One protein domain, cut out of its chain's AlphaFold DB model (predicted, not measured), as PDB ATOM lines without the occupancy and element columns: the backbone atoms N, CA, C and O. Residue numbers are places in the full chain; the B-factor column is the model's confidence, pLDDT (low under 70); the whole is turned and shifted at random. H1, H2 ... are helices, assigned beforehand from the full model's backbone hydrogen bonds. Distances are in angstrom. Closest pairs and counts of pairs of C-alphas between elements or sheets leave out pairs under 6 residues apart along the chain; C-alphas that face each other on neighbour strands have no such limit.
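This is residues 246 to 389 of the 397 residues of an uncharacterized protein of Byssothecium circinans (UniProt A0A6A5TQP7). A compact body, made of two crossed helices, H2 and H3, with long loops around them, has one long helix, H4, as an arm whose residues 363 to 385 stick out together with the tail 386 to 389. The short helix H1 lies at the side of the body away from this arm, between the long loop stretches 246 to 261 and 272 to 310. The printed part has 144 residues with four named helices, H1 to H4 in that order, and no named strand; the class is all helix, but under half of the residues, 69, are in named elements. The whole is loose, with a radius of gyration of the C-alphas of 21.1 A and spans of 73 by 40 by 21 A; the arm makes the length.

Residues 246 to 261 hold no named element and are followed by H1, residues 262 to 271, which touches no helix. A long link of 39 residues joins it to H2, residues 311 to 326, and H1 and H2 are apart. A long link of 11 residues then joins H2 to H3, residues 338 to 350. H2 and H3 touch, the closest C-alphas being those of Asn 315 and Leu 344 at 5.8 A, and their lines stand about perpendicular at 75 degrees. H1 and H3 are apart. A tight link of 5 residues joins H3 to H4, residues 356 to 385, yet H3 and H4 are apart. H4 touches no helix but is near H2, with 7 pairs of C-alphas within 10 A. H1 and H4 are apart. Each O i to N i+4 pair is within hydrogen-bond range in H1, H2 and H3, and 25 of 26 are in H4.

H1 begins at C-alpha 262, (-14.845, 13.323, 21.569), and is 14.4 A from first to last C-alpha. H2 measures 21.9 A and H3 18.3 A in the same way. H4, 30 residues and 43.5 A, is the longest helix, from C-alpha 356 at (-44.127, 8.675, 19.369) to C-alpha 385 at (-80.996, 30.599, 26.869).

The C-alphas farthest apart are those of Pro 261 and Gly 387, at 73.2 A. Without residues 363 to 389, which stand free, the body of 117 residues spans 41 by 32 by 21 A and has a radius of gyration of 14.1 A. The printed part has no cut. Its mean pLDDT is 87.1, and residue 256, residues 272 to 277 and residues 385 to 389 are under 70 in this model.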
ATOM      1  N   LEU A 246     -43.052   5.406   6.683       87.19
ATOM      2  CA  LEU A 246     -42.000   4.396   6.717       87.19
ATOM      3  C   LEU A 246     -40.626   5.070   6.785       87.19
ATOM      4  O   LEU A 246     -40.282   5.849   5.896       87.19
ATOM      5  N   LEU A 247     -39.836   4.709   7.797       94.50
ATOM      6  CA  LEU A 247     -38.461   5.166   7.934       94.50
ATOM      7  C   LEU A 247     -37.621   4.662   6.752       94.50
ATOM      8  O   LEU A 247     -37.492   3.456   6.538       94.50
ATOM      9  N   ARG A 248     -37.039   5.588   5.992       96.44
ATOM     10  CA  ARG A 248     -36.068   5.314   4.925       96.44
ATOM     11  C   ARG A 248     -34.712   5.839   5.345       96.44
ATOM     12  O   ARG A 248     -34.648   6.896   5.971       96.44
ATOM     13  N   TRP A 249     -33.654   5.124   4.986       96.75
ATOM     14  CA  TRP A 249     -32.299   5.553   5.305       96.75
ATOM     15  C   TRP A 249     -31.983   6.912   4.672       96.75
ATOM     16  O   TRP A 249     -32.326   7.156   3.513       96.75
ATOM     17  N   VAL A 250     -31.337   7.787   5.442       96.19
ATOM     18  CA  VAL A 250     -30.891   9.110   4.992       96.19
ATOM     19  C   VAL A 250     -29.401   9.252   5.296       96.19
ATOM     20  O   VAL A 250     -29.028   9.231   6.472       96.19
ATOM     21  N   PRO A 251     -28.540   9.443   4.280       95.31
ATOM     22  CA  PRO A 251     -27.125   9.679   4.520       95.31
ATOM     23  C   PRO A 251     -26.887  11.078   5.107       95.31
ATOM     24  O   PRO A 251     -27.537  12.042   4.669       95.31
ATOM     25  N   PRO A 252     -25.913  11.247   6.018       93.25
ATOM     26  CA  PRO A 252     -25.462  12.571   6.439       93.25
ATOM     27  C   PRO A 252     -24.925  13.384   5.241       93.25
ATOM     28  O   PRO A 252     -24.564  12.818   4.205       93.25
ATOM     29  N   PRO A 253     -24.928  14.727   5.306       92.56
ATOM     30  CA  PRO A 253     -24.238  15.565   4.324       92.56
ATOM     31  C   PRO A 253     -22.753  15.171   4.201       92.56
ATOM     32  O   PRO A 253     -22.070  15.065   5.215       92.56
ATOM     33  N   CYS A 254     -22.255  14.967   2.975       82.31
ATOM     34  CA  CYS A 254     -20.851  14.599   2.719       82.31
ATOM     35  C   CYS A 254     -19.870  15.762   2.943       82.31
ATOM     36  O   CYS A 254     -18.692  15.529   3.187       82.31
ATOM     37  N   ASP A 255     -20.357  17.003   2.886       72.00
ATOM     38  CA  ASP A 255     -19.520  18.211   2.930       72.00
ATOM     39  C   ASP A 255     -19.180  18.652   4.363       72.00
ATOM     40  O   ASP A 255     -18.558  19.691   4.589       72.00
ATOM     41  N   ALA A 256     -19.620  17.881   5.355       65.19
ATOM     42  CA  ALA A 256     -19.382  18.187   6.747       65.19
ATOM     43  C   ALA A 256     -17.952  17.822   7.135       65.19
ATOM     44  O   ALA A 256     -17.495  16.702   6.901       65.19
ATOM     45  N   ALA A 257     -17.252  18.768   7.768       71.00
ATOM     46  CA  ALA A 257     -15.976  18.477   8.402       71.00
ATOM     47  C   ALA A 257     -16.134  17.238   9.306       71.00
ATOM     48  O   ALA A 257     -17.151  17.132  10.004       71.00
ATOM     49  N   PRO A 258     -15.167  16.303   9.290       71.00
ATOM     50  CA  PRO A 258     -15.262  15.090  10.086       71.00
ATOM     51  C   PRO A 258     -15.508  15.449  11.557       71.00
ATOM     52  O   PRO A 258     -14.982  16.463  12.034       71.00
ATOM     53  N   PRO A 259     -16.315  14.651  12.279       73.12
ATOM     54  CA  PRO A 259     -16.606  14.922  13.677       73.12
ATOM     55  C   PRO A 259     -15.295  15.023  14.454       73.12
ATOM     56  O   PRO A 259     -14.404  14.181  14.325       73.12
ATOM     57  N   LEU A 260     -15.165  16.085  15.247       80.31
ATOM     58  CA  LEU A 260     -13.992  16.250  16.094       80.31
ATOM     59  C   LEU A 260     -13.932  15.098  17.109       80.31
ATOM     60  O   LEU A 260     -14.981  14.672  17.605       80.31
ATOM     61  N   PRO A 261     -12.728  14.611  17.459       82.62
ATOM     62  CA  PRO A 261     -12.555  13.629  18.519       82.62
ATOM     63  C   PRO A 261     -13.305  14.028  19.792       82.62
ATOM     64  O   PRO A 261     -13.303  15.195  20.195       82.62
ATOM     65  N   GLN A 262     -13.947  13.057  20.443       80.38
ATOM     66  CA  GLN A 262     -14.845  13.323  21.569       80.38
ATOM     67  C   GLN A 262     -14.154  14.057  22.729       80.38
ATOM     68  O   GLN A 262     -14.793  14.874  23.389       80.38
ATOM     69  N   ASN A 263     -12.855  13.828  22.948       83.25
ATOM     70  CA  ASN A 263     -12.061  14.552  23.943       83.25
ATOM     71  C   ASN A 263     -11.927  16.048  23.606       83.25
ATOM     72  O   ASN A 263     -12.088  16.875  24.496       83.25
ATOM     73  N   ILE A 264     -11.745  16.410  22.331       80.75
ATOM     74  CA  ILE A 264     -11.676  17.815  21.893       80.75
ATOM     75  C   ILE A 264     -13.034  18.494  22.081       80.75
ATOM     76  O   ILE A 264     -13.111  19.630  22.542       80.75
ATOM     77  N   ILE A 265     -14.125  17.785  21.770       78.94
ATOM     78  CA  ILE A 265     -15.481  18.289  22.015       78.94
ATOM     79  C   ILE A 265     -15.696  18.502  23.517       78.94
ATOM     80  O   ILE A 265     -16.228  19.534  23.910       78.94
ATOM     81  N   GLN A 266     -15.267  17.568  24.368       81.44
ATOM     82  CA  GLN A 266     -15.383  17.701  25.820       81.44
ATOM     83  C   GLN A 266     -14.565  18.871  26.375       81.44
ATOM     84  O   GLN A 266     -15.096  19.618  27.193       81.44
ATOM     85  N   GLU A 267     -13.323  19.056  25.924       82.56
ATOM     86  CA  GLU A 267     -12.452  20.168  26.332       82.56
ATOM     87  C   GLU A 267     -13.047  21.517  25.916       82.56
ATOM     88  O   GLU A 267     -13.299  22.372  26.766       82.56
ATOM     89  N   ALA A 268     -13.411  21.666  24.640       78.00
ATOM     90  CA  ALA A 268     -14.039  22.884  24.134       78.00
ATOM     91  C   ALA A 268     -15.385  23.186  24.820       78.00
ATOM     92  O   ALA A 268     -15.762  24.342  25.007       78.00
ATOM     93  N   LEU A 269     -16.137  22.151  25.213       77.12
ATOM     94  CA  LEU A 269     -17.384  22.313  25.959       77.12
ATOM     95  C   LEU A 269     -17.170  22.614  27.441       77.12
ATOM     96  O   LEU A 269     -18.019  23.268  28.047       77.12
ATOM     97  N   ALA A 270     -16.065  22.158  28.027       78.31
ATOM     98  CA  ALA A 270     -15.683  22.496  29.389       78.31
ATOM     99  C   ALA A 270     -15.283  23.973  29.507       78.31
ATOM    100  O   ALA A 270     -15.662  24.610  30.484       78.31
ATOM    101  N   GLU A 271     -14.613  24.536  28.499       73.00
ATOM    102  CA  GLU A 271     -14.262  25.965  28.454       73.00
ATOM    103  C   GLU A 271     -15.493  26.877  28.342       73.00
ATOM    104  O   GLU A 271     -15.531  27.961  28.921       73.00
ATOM    105  N   LEU A 272     -16.550  26.414  27.670       68.12
ATOM    106  CA  LEU A 272     -17.821  27.134  27.543       68.12
ATOM    107  C   LEU A 272     -18.698  27.072  28.814       68.12
ATOM    108  O   LEU A 272     -19.782  27.666  28.842       68.12
ATOM    109  N   LYS A 273     -18.269  26.375  29.880       60.75
ATOM    110  CA  LYS A 273     -19.028  26.254  31.138       60.75
ATOM    111  C   LYS A 273     -19.013  27.553  31.953       60.75
ATOM    112  O   LYS A 273     -18.256  27.699  32.905       60.75
ATOM    113  N   ALA A 274     -19.969  28.433  31.663       50.47
ATOM    114  CA  ALA A 274     -20.336  29.560  32.526       50.47
ATOM    115  C   ALA A 274     -21.603  29.316  33.388       50.47
ATOM    116  O   ALA A 274     -22.031  30.226  34.090       50.47
ATOM    117  N   SER A 275     -22.244  28.134  33.358       54.34
ATOM    118  CA  SER A 275     -23.638  27.994  33.848       54.34
ATOM    119  C   SER A 275     -23.985  26.790  34.743       54.34
ATOM    120  O   SER A 275     -25.164  26.560  35.005       54.34
ATOM    121  N   GLY A 276     -23.018  26.021  35.258       64.69
ATOM    122  CA  GLY A 276     -23.301  24.989  36.276       64.69
ATOM    123  C   GLY A 276     -24.043  23.729  35.790       64.69
ATOM    124  O   GLY A 276     -24.548  22.966  36.610       64.69
ATOM    125  N   MET A 277     -24.107  23.470  34.478       63.12
ATOM    126  CA  MET A 277     -24.692  22.232  33.943       63.12
ATOM    127  C   MET A 277     -23.745  21.024  34.063       63.12
ATOM    128  O   MET A 277     -22.544  21.113  33.789       63.12
ATOM    129  N   VAL A 278     -24.312  19.877  34.456       72.31
ATOM    130  CA  VAL A 278     -23.574  18.666  34.868       72.31
ATOM    131  C   VAL A 278     -23.078  17.834  33.675       72.31
ATOM    132  O   VAL A 278     -22.024  17.212  33.776       72.31
ATOM    133  N   ASN A 279     -23.767  17.862  32.524       87.06
ATOM    134  CA  ASN A 279     -23.434  17.027  31.363       87.06
ATOM    135  C   ASN A 279     -23.463  17.817  30.031       87.06
ATOM    136  O   ASN A 279     -24.536  18.263  29.626       87.06
ATOM    137  N   PRO A 280     -22.333  17.961  29.306       86.88
ATOM    138  CA  PRO A 280     -22.292  18.646  28.006       86.88
ATOM    139  C   PRO A 280     -23.045  17.906  26.883       86.88
ATOM    140  O   PRO A 280     -23.359  18.498  25.849       86.88
ATOM    141  N   PHE A 281     -23.363  16.626  27.076       91.19
ATOM    142  CA  PHE A 281     -24.155  15.813  26.149       91.19
ATOM    143  C   PHE A 281     -25.647  15.785  26.501       91.19
ATOM    144  O   PHE A 281     -26.420  15.079  25.858       91.19
ATOM    145  N   ASP A 282     -26.079  16.566  27.492       91.69
ATOM    146  CA  ASP A 282     -27.503  16.807  27.705       91.69
ATOM    147  C   ASP A 282     -28.085  17.531  26.464       91.69
ATOM    148  O   ASP A 282     -27.486  18.510  25.991       91.69
ATOM    149  N   PRO A 283     -29.229  17.091  25.904       94.19
ATOM    150  CA  PRO A 283     -29.871  17.754  24.762       94.19
ATOM    151  C   PRO A 283     -30.135  19.249  24.977       94.19
ATOM    152  O   PRO A 283     -30.250  19.996  24.009       94.19
ATOM    153  N   TYR A 284     -30.209  19.687  26.234       92.25
ATOM    154  CA  TYR A 284     -30.535  21.046  26.651       92.25
ATOM    155  C   TYR A 284     -29.334  21.819  27.197       92.25
ATOM    156  O   TYR A 284     -29.502  22.973  27.597       92.25
ATOM    157  N   ALA A 285     -28.128  21.238  27.151       88.56
ATOM    158  CA  ALA A 285     -26.893  21.875  27.617       88.56
ATOM    159  C   ALA A 285     -26.672  23.278  27.014       88.56
ATOM    160  O   ALA A 285     -26.156  24.180  27.673       88.56
ATOM    161  N   PHE A 286     -27.126  23.479  25.773       88.75
ATOM    162  CA  PHE A 286     -26.982  24.728  25.015       88.75
ATOM    163  C   PHE A 286     -28.327  25.344  24.614       88.75
ATOM    164  O   PHE A 286     -28.378  26.165  23.705       88.75
ATOM    165  N   LYS A 287     -29.423  24.964  25.293       89.12
ATOM    166  CA  LYS A 287     -30.799  25.393  24.966       89.12
ATOM    167  C   LYS A 287     -31.248  25.028  23.534       89.12
ATOM    168  O   LYS A 287     -32.111  25.705  22.982       89.12
ATOM    169  N   GLY A 288     -30.688  23.966  22.950       90.69
ATOM    170  CA  GLY A 288     -31.007  23.490  21.597       90.69
ATOM    171  C   GLY A 288     -29.760  23.096  20.790       90.69
ATOM    172  O   GLY A 288     -28.697  22.902  21.392       90.69
ATOM    173  N   PRO A 289     -29.878  22.973  19.450       93.31
ATOM    174  CA  PRO A 289     -28.738  22.719  18.575       93.31
ATOM    175  C   PRO A 289     -27.780  23.913  18.577       93.31
ATOM    176  O   PRO A 289     -28.198  25.072  18.636       93.31
ATOM    177  N   ARG A 290     -26.480  23.635  18.481       91.81
ATOM    178  CA  ARG A 290     -25.462  24.684  18.386       91.81
ATOM    179  C   ARG A 290     -25.463  25.325  16.998       91.81
ATOM    180  O   ARG A 290     -25.576  24.650  15.983       91.81
ATOM    181  N   ASN A 291     -25.234  26.635  16.952       90.62
ATOM    182  CA  ASN A 291     -25.037  27.389  15.707       90.62
ATOM    183  C   ASN A 291     -23.554  27.595  15.348       90.62
ATOM    184  O   ASN A 291     -23.250  28.164  14.305       90.62
ATOM    185  N   GLN A 292     -22.638  27.164  16.218       89.56
ATOM    186  CA  GLN A 292     -21.196  27.310  16.052       89.56
ATOM    187  C   GLN A 292     -20.479  26.044  16.515       89.56
ATOM    188  O   GLN A 292     -20.893  25.398  17.485       89.56
ATOM    189  N   ALA A 293     -19.385  25.726  15.826       89.69
ATOM    190  CA  ALA A 293     -18.511  24.612  16.151       89.69
ATOM    191  C   ALA A 293     -17.908  24.740  17.575       89.69
ATOM    192  O   ALA A 293     -17.802  25.849  18.105       89.69
ATOM    193  N   PRO A 294     -17.486  23.625  18.201       91.19
ATOM    194  CA  PRO A 294     -17.589  22.250  17.700       91.19
ATOM    195  C   PRO A 294     -19.008  21.667  17.811       91.19
ATOM    196  O   PRO A 294     -19.658  21.787  18.844       91.19
ATOM    197  N   PHE A 295     -19.497  21.002  16.765       91.69
ATOM    198  CA  PHE A 295     -20.810  20.348  16.798       91.69
ATOM    199  C   PHE A 295     -20.715  18.969  17.456       91.69
ATOM    200  O   PHE A 295     -19.807  18.195  17.152       91.69
ATOM    201  N   ARG A 296     -21.652  18.648  18.354       92.69
ATOM    202  CA  ARG A 296     -21.757  17.316  18.964       92.69
ATOM    203  C   ARG A 296     -22.313  16.300  17.951       92.69
ATOM    204  O   ARG A 296     -23.292  16.627  17.272       92.69
ATOM    205  N   PRO A 297     -21.759  15.074  17.878       93.50
ATOM    206  CA  PRO A 297     -22.377  13.974  17.144       93.50
ATOM    207  C   PRO A 297     -23.723  13.609  17.779       93.50
ATOM    208  O   PRO A 297     -23.802  13.448  19.004       93.50
ATOM    209  N   LEU A 298     -24.787  13.507  16.982       95.06
ATOM    210  CA  LEU A 298     -26.157  13.362  17.496       95.06
ATOM    211  C   LEU A 298     -26.357  12.067  18.290       95.06
ATOM    212  O   LEU A 298     -27.149  12.035  19.230       95.06
ATOM    213  N   GLU A 299     -25.608  11.018  17.963       91.38
ATOM    214  CA  GLU A 299     -25.597   9.740  18.669       91.38
ATOM    215  C   GLU A 299     -25.104   9.838  20.117       91.38
ATOM    216  O   GLU A 299     -25.464   9.006  20.948       91.38
ATOM    217  N   THR A 300     -24.270  10.836  20.418       92.38
ATOM    218  CA  THR A 300     -23.680  11.015  21.750       92.38
ATOM    219  C   THR A 300     -24.564  11.864  22.652       92.38
ATOM    220  O   THR A 300     -24.398  11.846  23.870       92.38
ATOM    221  N   ILE A 301     -25.509  12.605  22.066       94.69
ATOM    222  CA  ILE A 301     -26.451  13.450  22.792       94.69
ATOM    223  C   ILE A 301     -27.510  12.556  23.456       94.69
ATOM    224  O   ILE A 301     -28.002  11.590  22.868       94.69
ATOM    225  N   GLY A 302     -27.864  12.869  24.705       94.75
ATOM    226  CA  GLY A 302     -28.862  12.136  25.489       94.75
ATOM    227  C   GLY A 302     -30.256  12.094  24.844       94.75
ATOM    228  O   GLY A 302     -30.501  12.654  23.777       94.75
ATOM    229  N   GLU A 303     -31.197  11.379  25.456       95.31
ATOM    230  CA  GLU A 303     -32.591  11.406  24.992       95.31
ATOM    231  C   GLU A 303     -33.248  12.756  25.321       95.31
ATOM    232  O   GLU A 303     -33.132  13.211  26.464       95.31
ATOM    233  N   PRO A 304     -33.945  13.403  24.364       96.75
ATOM    234  CA  PRO A 304     -34.787  14.557  24.665       96.75
ATOM    235  C   PRO A 304     -35.870  14.199  25.690       96.75
ATOM    236  O   PRO A 304     -36.282  13.041  25.801       96.75
ATOM    237  N   ARG A 305     -36.386  15.196  26.415       92.69
ATOM    238  CA  ARG A 305     -37.515  14.985  27.333       92.69
ATOM    239  C   ARG A 305     -38.743  14.504  26.563       92.69
ATOM    240  O   ARG A 305     -38.967  14.906  25.425       92.69
ATOM    241  N   MET A 306     -39.554  13.662  27.196       88.56
ATOM    242  CA  MET A 306     -40.738  13.056  26.572       88.56
ATOM    243  C   MET A 306     -41.812  14.076  26.162       88.56
ATOM    244  O   MET A 306     -42.588  13.808  25.256       88.56
ATOM    245  N   ASP A 307     -41.875  15.220  26.838       86.69
ATOM    246  CA  ASP A 307     -42.813  16.315  26.571       86.69
ATOM    247  C   ASP A 307     -42.294  17.323  25.533       86.69
ATOM    248  O   ASP A 307     -43.047  18.176  25.066       86.69
ATOM    249  N   ASP A 308     -41.022  17.219  25.145       94.94
ATOM    250  CA  ASP A 308     -40.422  18.065  24.124       94.94
ATOM    251  C   ASP A 308     -40.628  17.457  22.734       94.94
ATOM    252  O   ASP A 308     -39.992  16.472  22.345       94.94
ATOM    253  N   VAL A 309     -41.523  18.080  21.978       96.00
ATOM    254  CA  VAL A 309     -41.866  17.727  20.596       96.00
ATOM    255  C   VAL A 309     -41.365  18.778  19.599       96.00
ATOM    256  O   VAL A 309     -41.866  18.883  18.478       96.00
ATOM    257  N   SER A 310     -40.385  19.590  20.014       96.81
ATOM    258  CA  SER A 310     -39.742  20.582  19.155       96.81
ATOM    259  C   SER A 310     -39.000  19.929  17.989       96.81
ATOM    260  O   SER A 310     -38.598  18.765  18.040       96.81
ATOM    261  N   GLY A 311     -38.738  20.706  16.932       96.44
ATOM    262  CA  GLY A 311     -37.956  20.229  15.788       96.44
ATOM    263  C   GLY A 311     -36.565  19.703  16.172       96.44
ATOM    264  O   GLY A 311     -36.078  18.773  15.535       96.44
ATOM    265  N   TRP A 312     -35.963  20.242  17.240       97.19
ATOM    266  CA  TRP A 312     -34.709  19.750  17.817       97.19
ATOM    267  C   TRP A 312     -34.847  18.326  18.353       97.19
ATOM    268  O   TRP A 312     -34.117  17.431  17.925       97.19
ATOM    269  N   ALA A 313     -35.809  18.115  19.251       97.44
ATOM    270  CA  ALA A 313     -36.056  16.814  19.852       97.44
ATOM    271  C   ALA A 313     -36.428  15.767  18.793       97.44
ATOM    272  O   ALA A 313     -35.914  14.650  18.814       97.44
ATOM    273  N   GLU A 314     -37.247  16.148  17.811       97.94
ATOM    274  CA  GLU A 314     -37.625  15.265  16.710       97.94
ATOM    275  C   GLU A 314     -36.446  14.891  15.809       97.94
ATOM    276  O   GLU A 314     -36.323  13.733  15.418       97.94
ATOM    277  N   ASN A 315     -35.553  15.836  15.501       97.88
ATOM    278  CA  ASN A 315     -34.350  15.550  14.719       97.88
ATOM    279  C   ASN A 315     -33.400  14.603  15.471       97.88
ATOM    280  O   ASN A 315     -32.865  13.678  14.861       97.88
ATOM    281  N   LEU A 316     -33.241  14.773  16.791       97.44
ATOM    282  CA  LEU A 316     -32.465  13.845  17.622       97.44
ATOM    283  C   LEU A 316     -33.054  12.433  17.615       97.44
ATOM    284  O   LEU A 316     -32.334  11.462  17.377       97.44
ATOM    285  N   ARG A 317     -34.367  12.309  17.847       97.12
ATOM    286  CA  ARG A 317     -35.052  11.009  17.831       97.12
ATOM    287  C   ARG A 317     -34.954  10.346  16.460       97.12
ATOM    288  O   ARG A 317     -34.666   9.156  16.394       97.12
ATOM    289  N   PHE A 318     -35.126  11.109  15.380       97.31
ATOM    290  CA  PHE A 318     -35.007  10.597  14.016       97.31
ATOM    291  C   PHE A 318     -33.599  10.086  13.713       97.31
ATOM    292  O   PHE A 318     -33.461   8.960  13.246       97.31
ATOM    293  N   ALA A 319     -32.552  10.847  14.048       96.62
ATOM    294  CA  ALA A 319     -31.167  10.413  13.858       96.62
ATOM    295  C   ALA A 319     -30.848   9.124  14.640       96.62
ATOM    296  O   ALA A 319     -30.205   8.209  14.123       96.62
ATOM    297  N   LYS A 320     -31.357   9.000  15.870       95.69
ATOM    298  CA  LYS A 320     -31.218   7.769  16.661       95.69
ATOM    299  C   LYS A 320     -32.007   6.605  16.076       95.69
ATOM    300  O   LYS A 320     -31.522   5.475  16.092       95.69
ATOM    301  N   GLU A 321     -33.206   6.852  15.556       94.62
ATOM    302  CA  GLU A 321     -34.022   5.821  14.911       94.62
ATOM    303  C   GLU A 321     -33.386   5.322  13.607       94.62
ATOM    304  O   GLU A 321     -33.379   4.113  13.373       94.62
ATOM    305  N   GLN A 322     -32.771   6.217  12.820       96.06
ATOM    306  CA  GLN A 322     -31.938   5.871  11.662       96.06
ATOM    307  C   GLN A 322     -30.829   4.896  12.071       96.06
ATOM    308  O   GLN A 322     -30.783   3.778  11.562       96.06
ATOM    309  N   ARG A 323     -30.015   5.262  13.068       93.25
ATOM    310  CA  ARG A 323     -28.918   4.415  13.561       93.25
ATOM    311  C   ARG A 323     -29.405   3.065  14.091       93.25
ATOM    312  O   ARG A 323     -28.860   2.026  13.739       93.25
ATOM    313  N   MET A 324     -30.465   3.057  14.902       89.94
ATOM    314  CA  MET A 324     -31.044   1.815  15.429       89.94
ATOM    315  C   MET A 324     -31.565   0.876  14.331       89.94
ATOM    316  O   MET A 324     -31.614  -0.332  14.559       89.94
ATOM    317  N   THR A 325     -32.005   1.421  13.194       89.94
ATOM    318  CA  THR A 325     -32.645   0.656  12.115       89.94
ATOM    319  C   THR A 325     -31.649   0.211  11.046       89.94
ATOM    320  O   THR A 325     -31.755  -0.912  10.562       89.94
ATOM    321  N   PHE A 326     -30.688   1.066  10.689       92.38
ATOM    322  CA  PHE A 326     -29.761   0.852   9.570       92.38
ATOM    323  C   PHE A 326     -28.320   0.531  10.007       92.38
ATOM    324  O   PHE A 326     -27.496   0.162   9.173       92.38
ATOM    325  N   GLY A 327     -28.031   0.588  11.310       89.56
ATOM    326  CA  GLY A 327     -26.727   0.260  11.883       89.56
ATOM    327  C   GLY A 327     -25.795   1.463  12.025       89.56
ATOM    328  O   GLY A 327     -26.062   2.556  11.525       89.56
ATOM    329  N   ASP A 328     -24.693   1.248  12.742       85.06
ATOM    330  CA  ASP A 328     -23.751   2.305  13.114       85.06
ATOM    331  C   ASP A 328     -22.983   2.833  11.894       85.06
ATOM    332  O   ASP A 328     -23.022   4.031  11.629       85.06
ATOM    333  N   GLU A 329     -22.405   1.941  11.084       83.88
ATOM    334  CA  GLU A 329     -21.565   2.298   9.925       83.88
ATOM    335  C   GLU A 329     -22.282   3.194   8.897       83.88
ATOM    336  O   GLU A 329     -21.658   4.036   8.257       83.88
ATOM    337  N   GLN A 330     -23.601   3.043   8.736       82.94
ATOM    338  CA  GLN A 330     -24.390   3.807   7.757       82.94
ATOM    339  C   GLN A 330     -24.902   5.148   8.293       82.94
ATOM    340  O   GLN A 330     -25.418   5.967   7.525       82.94
ATOM    341  N   CYS A 331     -24.833   5.359   9.606       83.81
ATOM    342  CA  CYS A 331     -25.407   6.521  10.278       83.81
ATOM    343  C   CYS A 331     -24.368   7.356  11.037       83.81
ATOM    344  O   CYS A 331     -24.742   8.343  11.675       83.81
ATOM    345  N   GLU A 332     -23.086   6.999  10.964       84.69
ATOM    346  CA  GLU A 332     -21.988   7.828  11.457       84.69
ATOM    347  C   GLU A 332     -21.924   9.173  10.723       84.69
ATOM    348  O   GLU A 332     -22.098   9.247   9.510       84.69
ATOM    349  N   GLY A 333     -21.655  10.249  11.466       88.62
ATOM    350  CA  GLY A 333     -21.401  11.582  10.906       88.62
ATOM    351  C   GLY A 333     -22.539  12.590  11.067       88.62
ATOM    352  O   GLY A 333     -22.331  13.776  10.808       88.62
ATOM    353  N   TRP A 334     -23.723  12.188  11.543       94.44
ATOM    354  CA  TRP A 334     -24.754  13.154  11.928       94.44
ATOM    355  C   TRP A 334     -24.306  13.993  13.132       94.44
ATOM    356  O   TRP A 334     -23.983  13.459  14.189       94.44
ATOM    357  N   ASN A 335     -24.335  15.319  13.010       94.50
ATOM    358  CA  ASN A 335     -24.025  16.238  14.105       94.50
ATOM    359  C   ASN A 335     -25.095  17.332  14.233       94.50
ATOM    360  O   ASN A 335     -26.006  17.425  13.417       94.50
ATOM    361  N   GLU A 336     -25.009  18.144  15.284       94.94
ATOM    362  CA  GLU A 336     -25.993  19.205  15.558       94.94
ATOM    363  C   GLU A 336     -25.823  20.483  14.719       94.94
ATOM    364  O   GLU A 336     -26.502  21.476  14.981       94.94
ATOM    365  N   GLY A 337     -24.918  20.483  13.738       93.94
ATOM    366  CA  GLY A 337     -24.672  21.625  12.869       93.94
ATOM    367  C   GLY A 337     -25.885  21.971  11.993       93.94
ATOM    368  O   GLY A 337     -26.624  21.069  11.590       93.94
ATOM    369  N   PRO A 338     -26.092  23.257  11.639       94.44
ATOM    370  CA  PRO A 338     -27.295  23.716  10.938       94.44
ATOM    371  C   PRO A 338     -27.659  22.900   9.689       94.44
ATOM    372  O   PRO A 338     -28.796  22.456   9.567       94.44
ATOM    373  N   THR A 339     -26.681  22.610   8.824       94.56
ATOM    374  CA  THR A 339     -26.878  21.829   7.589       94.56
ATOM    375  C   THR A 339     -27.381  20.407   7.857       94.56
ATOM    376  O   THR A 339     -28.213  19.886   7.119       94.56
ATOM    377  N   HIS A 340     -26.910  19.762   8.928       94.75
ATOM    378  CA  HIS A 340     -27.383  18.430   9.314       94.75
ATOM    379  C   HIS A 340     -28.808  18.493   9.858       94.75
ATOM    380  O   HIS A 340     -29.650  17.676   9.492       94.75
ATOM    381  N   MET A 341     -29.085  19.477  10.713       96.56
ATOM    382  CA  MET A 341     -30.403  19.655  11.320       96.56
ATOM    383  C   MET A 341     -31.477  19.972  10.276       96.56
ATOM    384  O   MET A 341     -32.591  19.453  10.372       96.56
ATOM    385  N   GLU A 342     -31.143  20.779   9.272       96.31
ATOM    386  CA  GLU A 342     -32.013  21.077   8.135       96.31
ATOM    387  C   GLU A 342     -32.289  19.820   7.304       96.31
ATOM    388  O   GLU A 342     -33.449  19.464   7.109       96.31
ATOM    389  N   LYS A 343     -31.252  19.053   6.943       96.50
ATOM    390  CA  LYS A 343     -31.423  17.806   6.180       96.50
ATOM    391  C   LYS A 343     -32.265  16.760   6.921       96.50
ATOM    392  O   LYS A 343     -33.087  16.078   6.310       96.50
ATOM    393  N   LEU A 344     -32.094  16.624   8.240       97.25
ATOM    394  CA  LEU A 344     -32.940  15.741   9.058       97.25
ATOM    395  C   LEU A 344     -34.392  16.225   9.078       97.25
ATOM    396  O   LEU A 344     -35.310  15.411   9.003       97.25
ATOM    397  N   TYR A 345     -34.605  17.537   9.167       97.50
ATOM    398  CA  TYR A 345     -35.940  18.123   9.125       97.50
ATOM    399  C   TYR A 345     -36.634  17.856   7.782       97.50
ATOM    400  O   TYR A 345     -37.756  17.350   7.775       97.50
ATOM    401  N   GLU A 346     -35.955  18.115   6.663       97.62
ATOM    402  CA  GLU A 346     -36.464  17.833   5.315       97.62
ATOM    403  C   GLU A 346     -36.809  16.353   5.145       97.62
ATOM    404  O   GLU A 346     -37.914  16.017   4.717       97.62
ATOM    405  N   ALA A 347     -35.913  15.462   5.571       97.38
ATOM    406  CA  ALA A 347     -36.149  14.028   5.506       97.38
ATOM    407  C   ALA A 347     -37.363  13.588   6.334       97.38
ATOM    408  O   ALA A 347     -38.149  12.755   5.881       97.38
ATOM    409  N   ARG A 348     -37.554  14.147   7.537       97.44
ATOM    410  CA  ARG A 348     -38.747  13.860   8.346       97.44
ATOM    411  C   ARG A 348     -40.020  14.318   7.649       97.44
ATOM    412  O   ARG A 348     -41.000  13.575   7.653       97.44
ATOM    413  N   LEU A 349     -40.014  15.507   7.046       96.12
ATOM    414  CA  LEU A 349     -41.165  16.013   6.300       96.12
ATOM    415  C   LEU A 349     -41.493  15.127   5.096       96.12
ATOM    416  O   LEU A 349     -42.644  14.719   4.941       96.12
ATOM    417  N   GLU A 350     -40.493  14.791   4.281       96.19
ATOM    418  CA  GLU A 350     -40.655  13.944   3.096       96.19
ATOM    419  C   GLU A 350     -41.191  12.558   3.473       96.19
ATOM    420  O   GLU A 350     -42.136  12.047   2.867       96.19
ATOM    421  N   GLN A 351     -40.632  11.967   4.529       96.62
ATOM    422  CA  GLN A 351     -41.037  10.652   5.014       96.62
ATOM    423  C   GLN A 351     -42.328  10.687   5.832       96.62
ATOM    424  O   GLN A 351     -42.810   9.625   6.212       96.62
ATOM    425  N   LYS A 352     -42.898  11.868   6.119       95.75
ATOM    426  CA  LYS A 352     -44.011  12.038   7.073       95.75
ATOM    427  C   LYS A 352     -43.715  11.324   8.398       95.75
ATOM    428  O   LYS A 352     -44.551  10.611   8.959       95.75
ATOM    429  N   TRP A 353     -42.470  11.446   8.847       96.19
ATOM    430  CA  TRP A 353     -41.998  10.837  10.076       96.19
ATOM    431  C   TRP A 353     -42.169  11.825  11.230       96.19
ATOM    432  O   TRP A 353     -41.774  12.990  11.148       96.19
ATOM    433  N   VAL A 354     -42.722  11.321  12.327       96.00
ATOM    434  CA  VAL A 354     -42.788  11.979  13.634       96.00
ATOM    435  C   VAL A 354     -42.497  10.935  14.706       96.00
ATOM    436  O   VAL A 354     -42.723   9.738  14.493       96.00
ATOM    437  N   SER A 355     -42.001  11.371  15.855       94.38
ATOM    438  CA  SER A 355     -41.766  10.499  16.996       94.38
ATOM    439  C   SER A 355     -43.071  10.047  17.656       94.38
ATOM    440  O   SER A 355     -44.164  10.539  17.364       94.38
ATOM    441  N   MET A 356     -42.962   9.101  18.590       86.69
ATOM    442  CA  MET A 356     -44.127   8.675  19.369       86.69
ATOM    443  C   MET A 356     -44.536   9.740  20.380       86.69
ATOM    444  O   MET A 356     -45.719   9.936  20.628       86.69
ATOM    445  N   GLU A 357     -43.556  10.440  20.937       91.06
ATOM    446  CA  GLU A 357     -43.739  11.573  21.832       91.06
ATOM    447  C   GLU A 357     -44.609  12.639  21.157       91.06
ATOM    448  O   GLU A 357     -45.558  13.132  21.764       91.06
ATOM    449  N   TRP A 358     -44.364  12.907  19.869       94.75
ATOM    450  CA  TRP A 358     -45.186  13.813  19.069       94.75
ATOM    451  C   TRP A 358     -46.618  13.300  18.870       94.75
ATOM    452  O   TRP A 358     -47.561  14.074  19.018       94.75
ATOM    453  N   LEU A 359     -46.807  12.007  18.577       88.19
ATOM    454  CA  LEU A 359     -48.145  11.416  18.421       88.19
ATOM    455  C   LEU A 359     -48.961  11.506  19.717       88.19
ATOM    456  O   LEU A 359     -50.097  11.974  19.692       88.19
ATOM    457  N   VAL A 360     -48.357  11.138  20.850       81.56
ATOM    458  CA  VAL A 360     -48.993  11.222  22.175       81.56
ATOM    459  C   VAL A 360     -49.328  12.672  22.525       81.56
ATOM    460  O   VAL A 360     -50.426  12.959  23.002       81.56
ATOM    461  N   TRP A 361     -48.400  13.600  22.275       89.06
ATOM    462  CA  TRP A 361     -48.630  15.025  22.502       89.06
ATOM    463  C   TRP A 361     -49.777  15.558  21.640       89.06
ATOM    464  O   TRP A 361     -50.635  16.278  22.147       89.06
ATOM    465  N   ARG A 362     -49.825  15.178  20.357       88.00
ATOM    466  CA  ARG A 362     -50.877  15.598  19.428       88.00
ATOM    467  C   ARG A 362     -52.246  15.107  19.877       88.00
ATOM    468  O   ARG A 362     -53.170  15.910  19.913       88.00
ATOM    469  N   GLU A 363     -52.379  13.832  20.234       82.56
ATOM    470  CA  GLU A 363     -53.646  13.272  20.721       82.56
ATOM    471  C   GLU A 363     -54.132  14.006  21.979       82.56
ATOM    472  O   GLU A 363     -55.286  14.437  22.041       82.56
ATOM    473  N   ALA A 364     -53.238  14.236  22.947       78.38
ATOM    474  CA  ALA A 364     -53.559  14.988  24.160       78.38
ATOM    475  C   ALA A 364     -53.954  16.447  23.859       78.38
ATOM    476  O   ALA A 364     -54.883  16.984  24.466       78.38
ATOM    477  N   HIS A 365     -53.271  17.094  22.912       83.31
ATOM    478  CA  HIS A 365     -53.580  18.458  22.490       83.31
ATOM    479  C   HIS A 365     -54.936  18.541  21.776       83.31
ATOM    480  O   HIS A 365     -55.740  19.418  22.086       83.31
ATOM    481  N   GLU A 366     -55.225  17.611  20.865       85.38
ATOM    482  CA  GLU A 366     -56.513  17.521  20.173       85.38
ATOM    483  C   GLU A 366     -57.664  17.285  21.156       85.38
ATOM    484  O   GLU A 366     -58.699  17.948  21.061       85.38
ATOM    485  N   GLN A 367     -57.477  16.397  22.136       80.31
ATOM    486  CA  GLN A 367     -58.449  16.179  23.206       80.31
ATOM    487  C   GLN A 367     -58.695  17.463  24.001       80.31
ATOM    488  O   GLN A 367     -59.845  17.861  24.180       80.31
ATOM    489  N   ARG A 368     -57.630  18.170  24.397       84.94
ATOM    490  CA  ARG A 368     -57.759  19.425  25.142       84.94
ATOM    491  C   ARG A 368     -58.482  20.511  24.346       84.94
ATOM    492  O   ARG A 368     -59.283  21.259  24.903       84.94
ATOM    493  N   MET A 369     -58.223  20.603  23.044       83.81
ATOM    494  CA  MET A 369     -58.916  21.549  22.167       83.81
ATOM    495  C   MET A 369     -60.398  21.196  21.995       83.81
ATOM    496  O   MET A 369     -61.229  22.103  21.914       83.81
ATOM    497  N   ARG A 370     -60.744  19.902  21.988       83.50
ATOM    498  CA  ARG A 370     -62.137  19.439  21.983       83.50
ATOM    499  C   ARG A 370     -62.857  19.838  23.269       83.50
ATOM    500  O   ARG A 370     -63.919  20.445  23.179       83.50
ATOM    501  N   GLU A 371     -62.245  19.598  24.428       85.12
ATOM    502  CA  GLU A 371     -62.780  20.009  25.736       85.12
ATOM    503  C   GLU A 371     -63.037  21.522  25.789       85.12
ATOM    504  O   GLU A 371     -64.148  21.950  26.081       85.12
ATOM    505  N   LEU A 372     -62.053  22.344  25.406       86.62
ATOM    506  CA  LEU A 372     -62.207  23.806  25.374       86.62
ATOM    507  C   LEU A 372     -63.299  24.264  24.394       86.62
ATOM    508  O   LEU A 372     -63.970  25.273  24.619       86.62
ATOM    509  N   SER A 373     -63.472  23.556  23.276       89.62
ATOM    510  CA  SER A 373     -64.540  23.842  22.318       89.62
ATOM    511  C   SER A 373     -65.920  23.504  22.885       89.62
ATOM    512  O   SER A 373     -66.872  24.243  22.633       89.62
ATOM    513  N   GLU A 374     -66.043  22.402  23.623       89.44
ATOM    514  CA  GLU A 374     -67.276  22.005  24.308       89.44
ATOM    515  C   GLU A 374     -67.612  22.969  25.449       89.44
ATOM    516  O   GLU A 374     -68.754  23.416  25.533       89.44
ATOM    517  N   GLU A 375     -66.618  23.387  26.240       90.38
ATOM    518  CA  GLU A 375     -66.759  24.419  27.277       90.38
ATOM    519  C   GLU A 375     -67.279  25.737  26.678       90.38
ATOM    520  O   GLU A 375     -68.315  26.247  27.102       90.38
ATOM    521  N   ARG A 376     -66.651  26.241  25.606       90.69
ATOM    522  CA  ARG A 376     -67.100  27.465  24.907       90.69
ATOM    523  C   ARG A 376     -68.480  27.340  24.270       90.69
ATOM    524  O   ARG A 376     -69.164  28.341  24.051       90.69
ATOM    525  N   LYS A 377     -68.870  26.133  23.854       90.25
ATOM    526  CA  LYS A 377     -70.217  25.880  23.339       90.25
ATOM    527  C   LYS A 377     -71.228  25.927  24.483       90.25
ATOM    528  O   LYS A 377     -72.213  26.643  24.361       90.25
ATOM    529  N   ALA A 378     -70.932  25.266  25.601       86.88
ATOM    530  CA  ALA A 378     -71.765  25.298  26.796       86.88
ATOM    531  C   ALA A 378     -71.935  26.727  27.348       86.88
ATOM    532  O   ALA A 378     -73.043  27.104  27.713       86.88
ATOM    533  N   GLU A 379     -70.876  27.545  27.347       88.88
ATOM    534  CA  GLU A 379     -70.942  28.963  27.737       88.88
ATOM    535  C   GLU A 379     -71.866  29.790  26.825       88.88
ATOM    536  O   GLU A 379     -72.641  30.610  27.319       88.88
ATOM    537  N   ARG A 380     -71.821  29.564  25.502       90.06
ATOM    538  CA  ARG A 380     -72.713  30.238  24.539       90.06
ATOM    539  C   ARG A 380     -74.166  29.805  24.693       90.06
ATOM    540  O   ARG A 380     -75.035  30.665  24.807       90.06
ATOM    541  N   ASP A 381     -74.408  28.498  24.763       86.88
ATOM    542  CA  ASP A 381     -75.751  27.934  24.939       86.88
ATOM    543  C   ASP A 381     -76.382  28.426  26.259       86.88
ATOM    544  O   ASP A 381     -77.590  28.656  26.348       86.88
ATOM    545  N   TYR A 382     -75.554  28.656  27.283       82.62
ATOM    546  CA  TYR A 382     -75.974  29.206  28.565       82.62
ATOM    547  C   TYR A 382     -76.272  30.719  28.512       82.62
ATOM    548  O   TYR A 382     -77.267  31.173  29.085       82.62
ATOM    549  N   GLY A 383     -75.449  31.501  27.804       77.75
ATOM    550  CA  GLY A 383     -75.609  32.954  27.668       77.75
ATOM    551  C   GLY A 383     -76.837  33.393  26.862       77.75
ATOM    552  O   GLY A 383     -77.372  34.471  27.115       77.75
ATOM    553  N   GLU A 384     -77.315  32.565  25.929       73.81
ATOM    554  CA  GLU A 384     -78.469  32.891  25.074       73.81
ATOM    555  C   GLU A 384     -79.813  32.354  25.608       73.81
ATOM    556  O   GLU A 384     -80.868  32.812  25.169       73.81
ATOM    557  N   GLY A 385     -79.808  31.411  26.563       62.28
ATOM    558  CA  GLY A 385     -80.996  30.599  26.869       62.28
ATOM    559  C   GLY A 385     -81.657  30.772  28.240       62.28
ATOM    560  O   GLY A 385     -82.856  30.513  28.361       62.28
ATOM    561  N   SER A 386     -80.950  31.180  29.298       57.38
ATOM    562  CA  SER A 386     -81.577  31.205  30.628       57.38
ATOM    563  C   SER A 386     -80.923  32.183  31.592       57.38
ATOM    564  O   SER A 386     -79.787  31.984  32.013       57.38
ATOM    565  N   GLY A 387     -81.683  33.170  32.070       57.00
ATOM    566  CA  GLY A 387     -81.338  33.979  33.248       57.00
ATOM    567  C   GLY A 387     -81.357  33.189  34.570       57.00
ATOM    568  O   GLY A 387     -81.750  33.731  35.598       57.00
ATOM    569  N   VAL A 388     -80.990  31.903  34.555       62.66
ATOM    570  CA  VAL A 388     -81.031  30.994  35.705       62.66
ATOM    571  C   VAL A 388     -79.643  30.397  35.927       62.66
ATOM    572  O   VAL A 388     -79.243  29.473  35.230       62.66
ATOM    573  N   ILE A 389     -78.935  30.915  36.936       62.25
ATOM    574  CA  ILE A 389     -77.597  30.463  37.365       62.25
ATOM    575  C   ILE A 389     -77.642  29.000  37.848       62.25
ATOM    576  O   ILE A 389     -78.313  28.743  38.859       62.25
TER     577      ILE A 389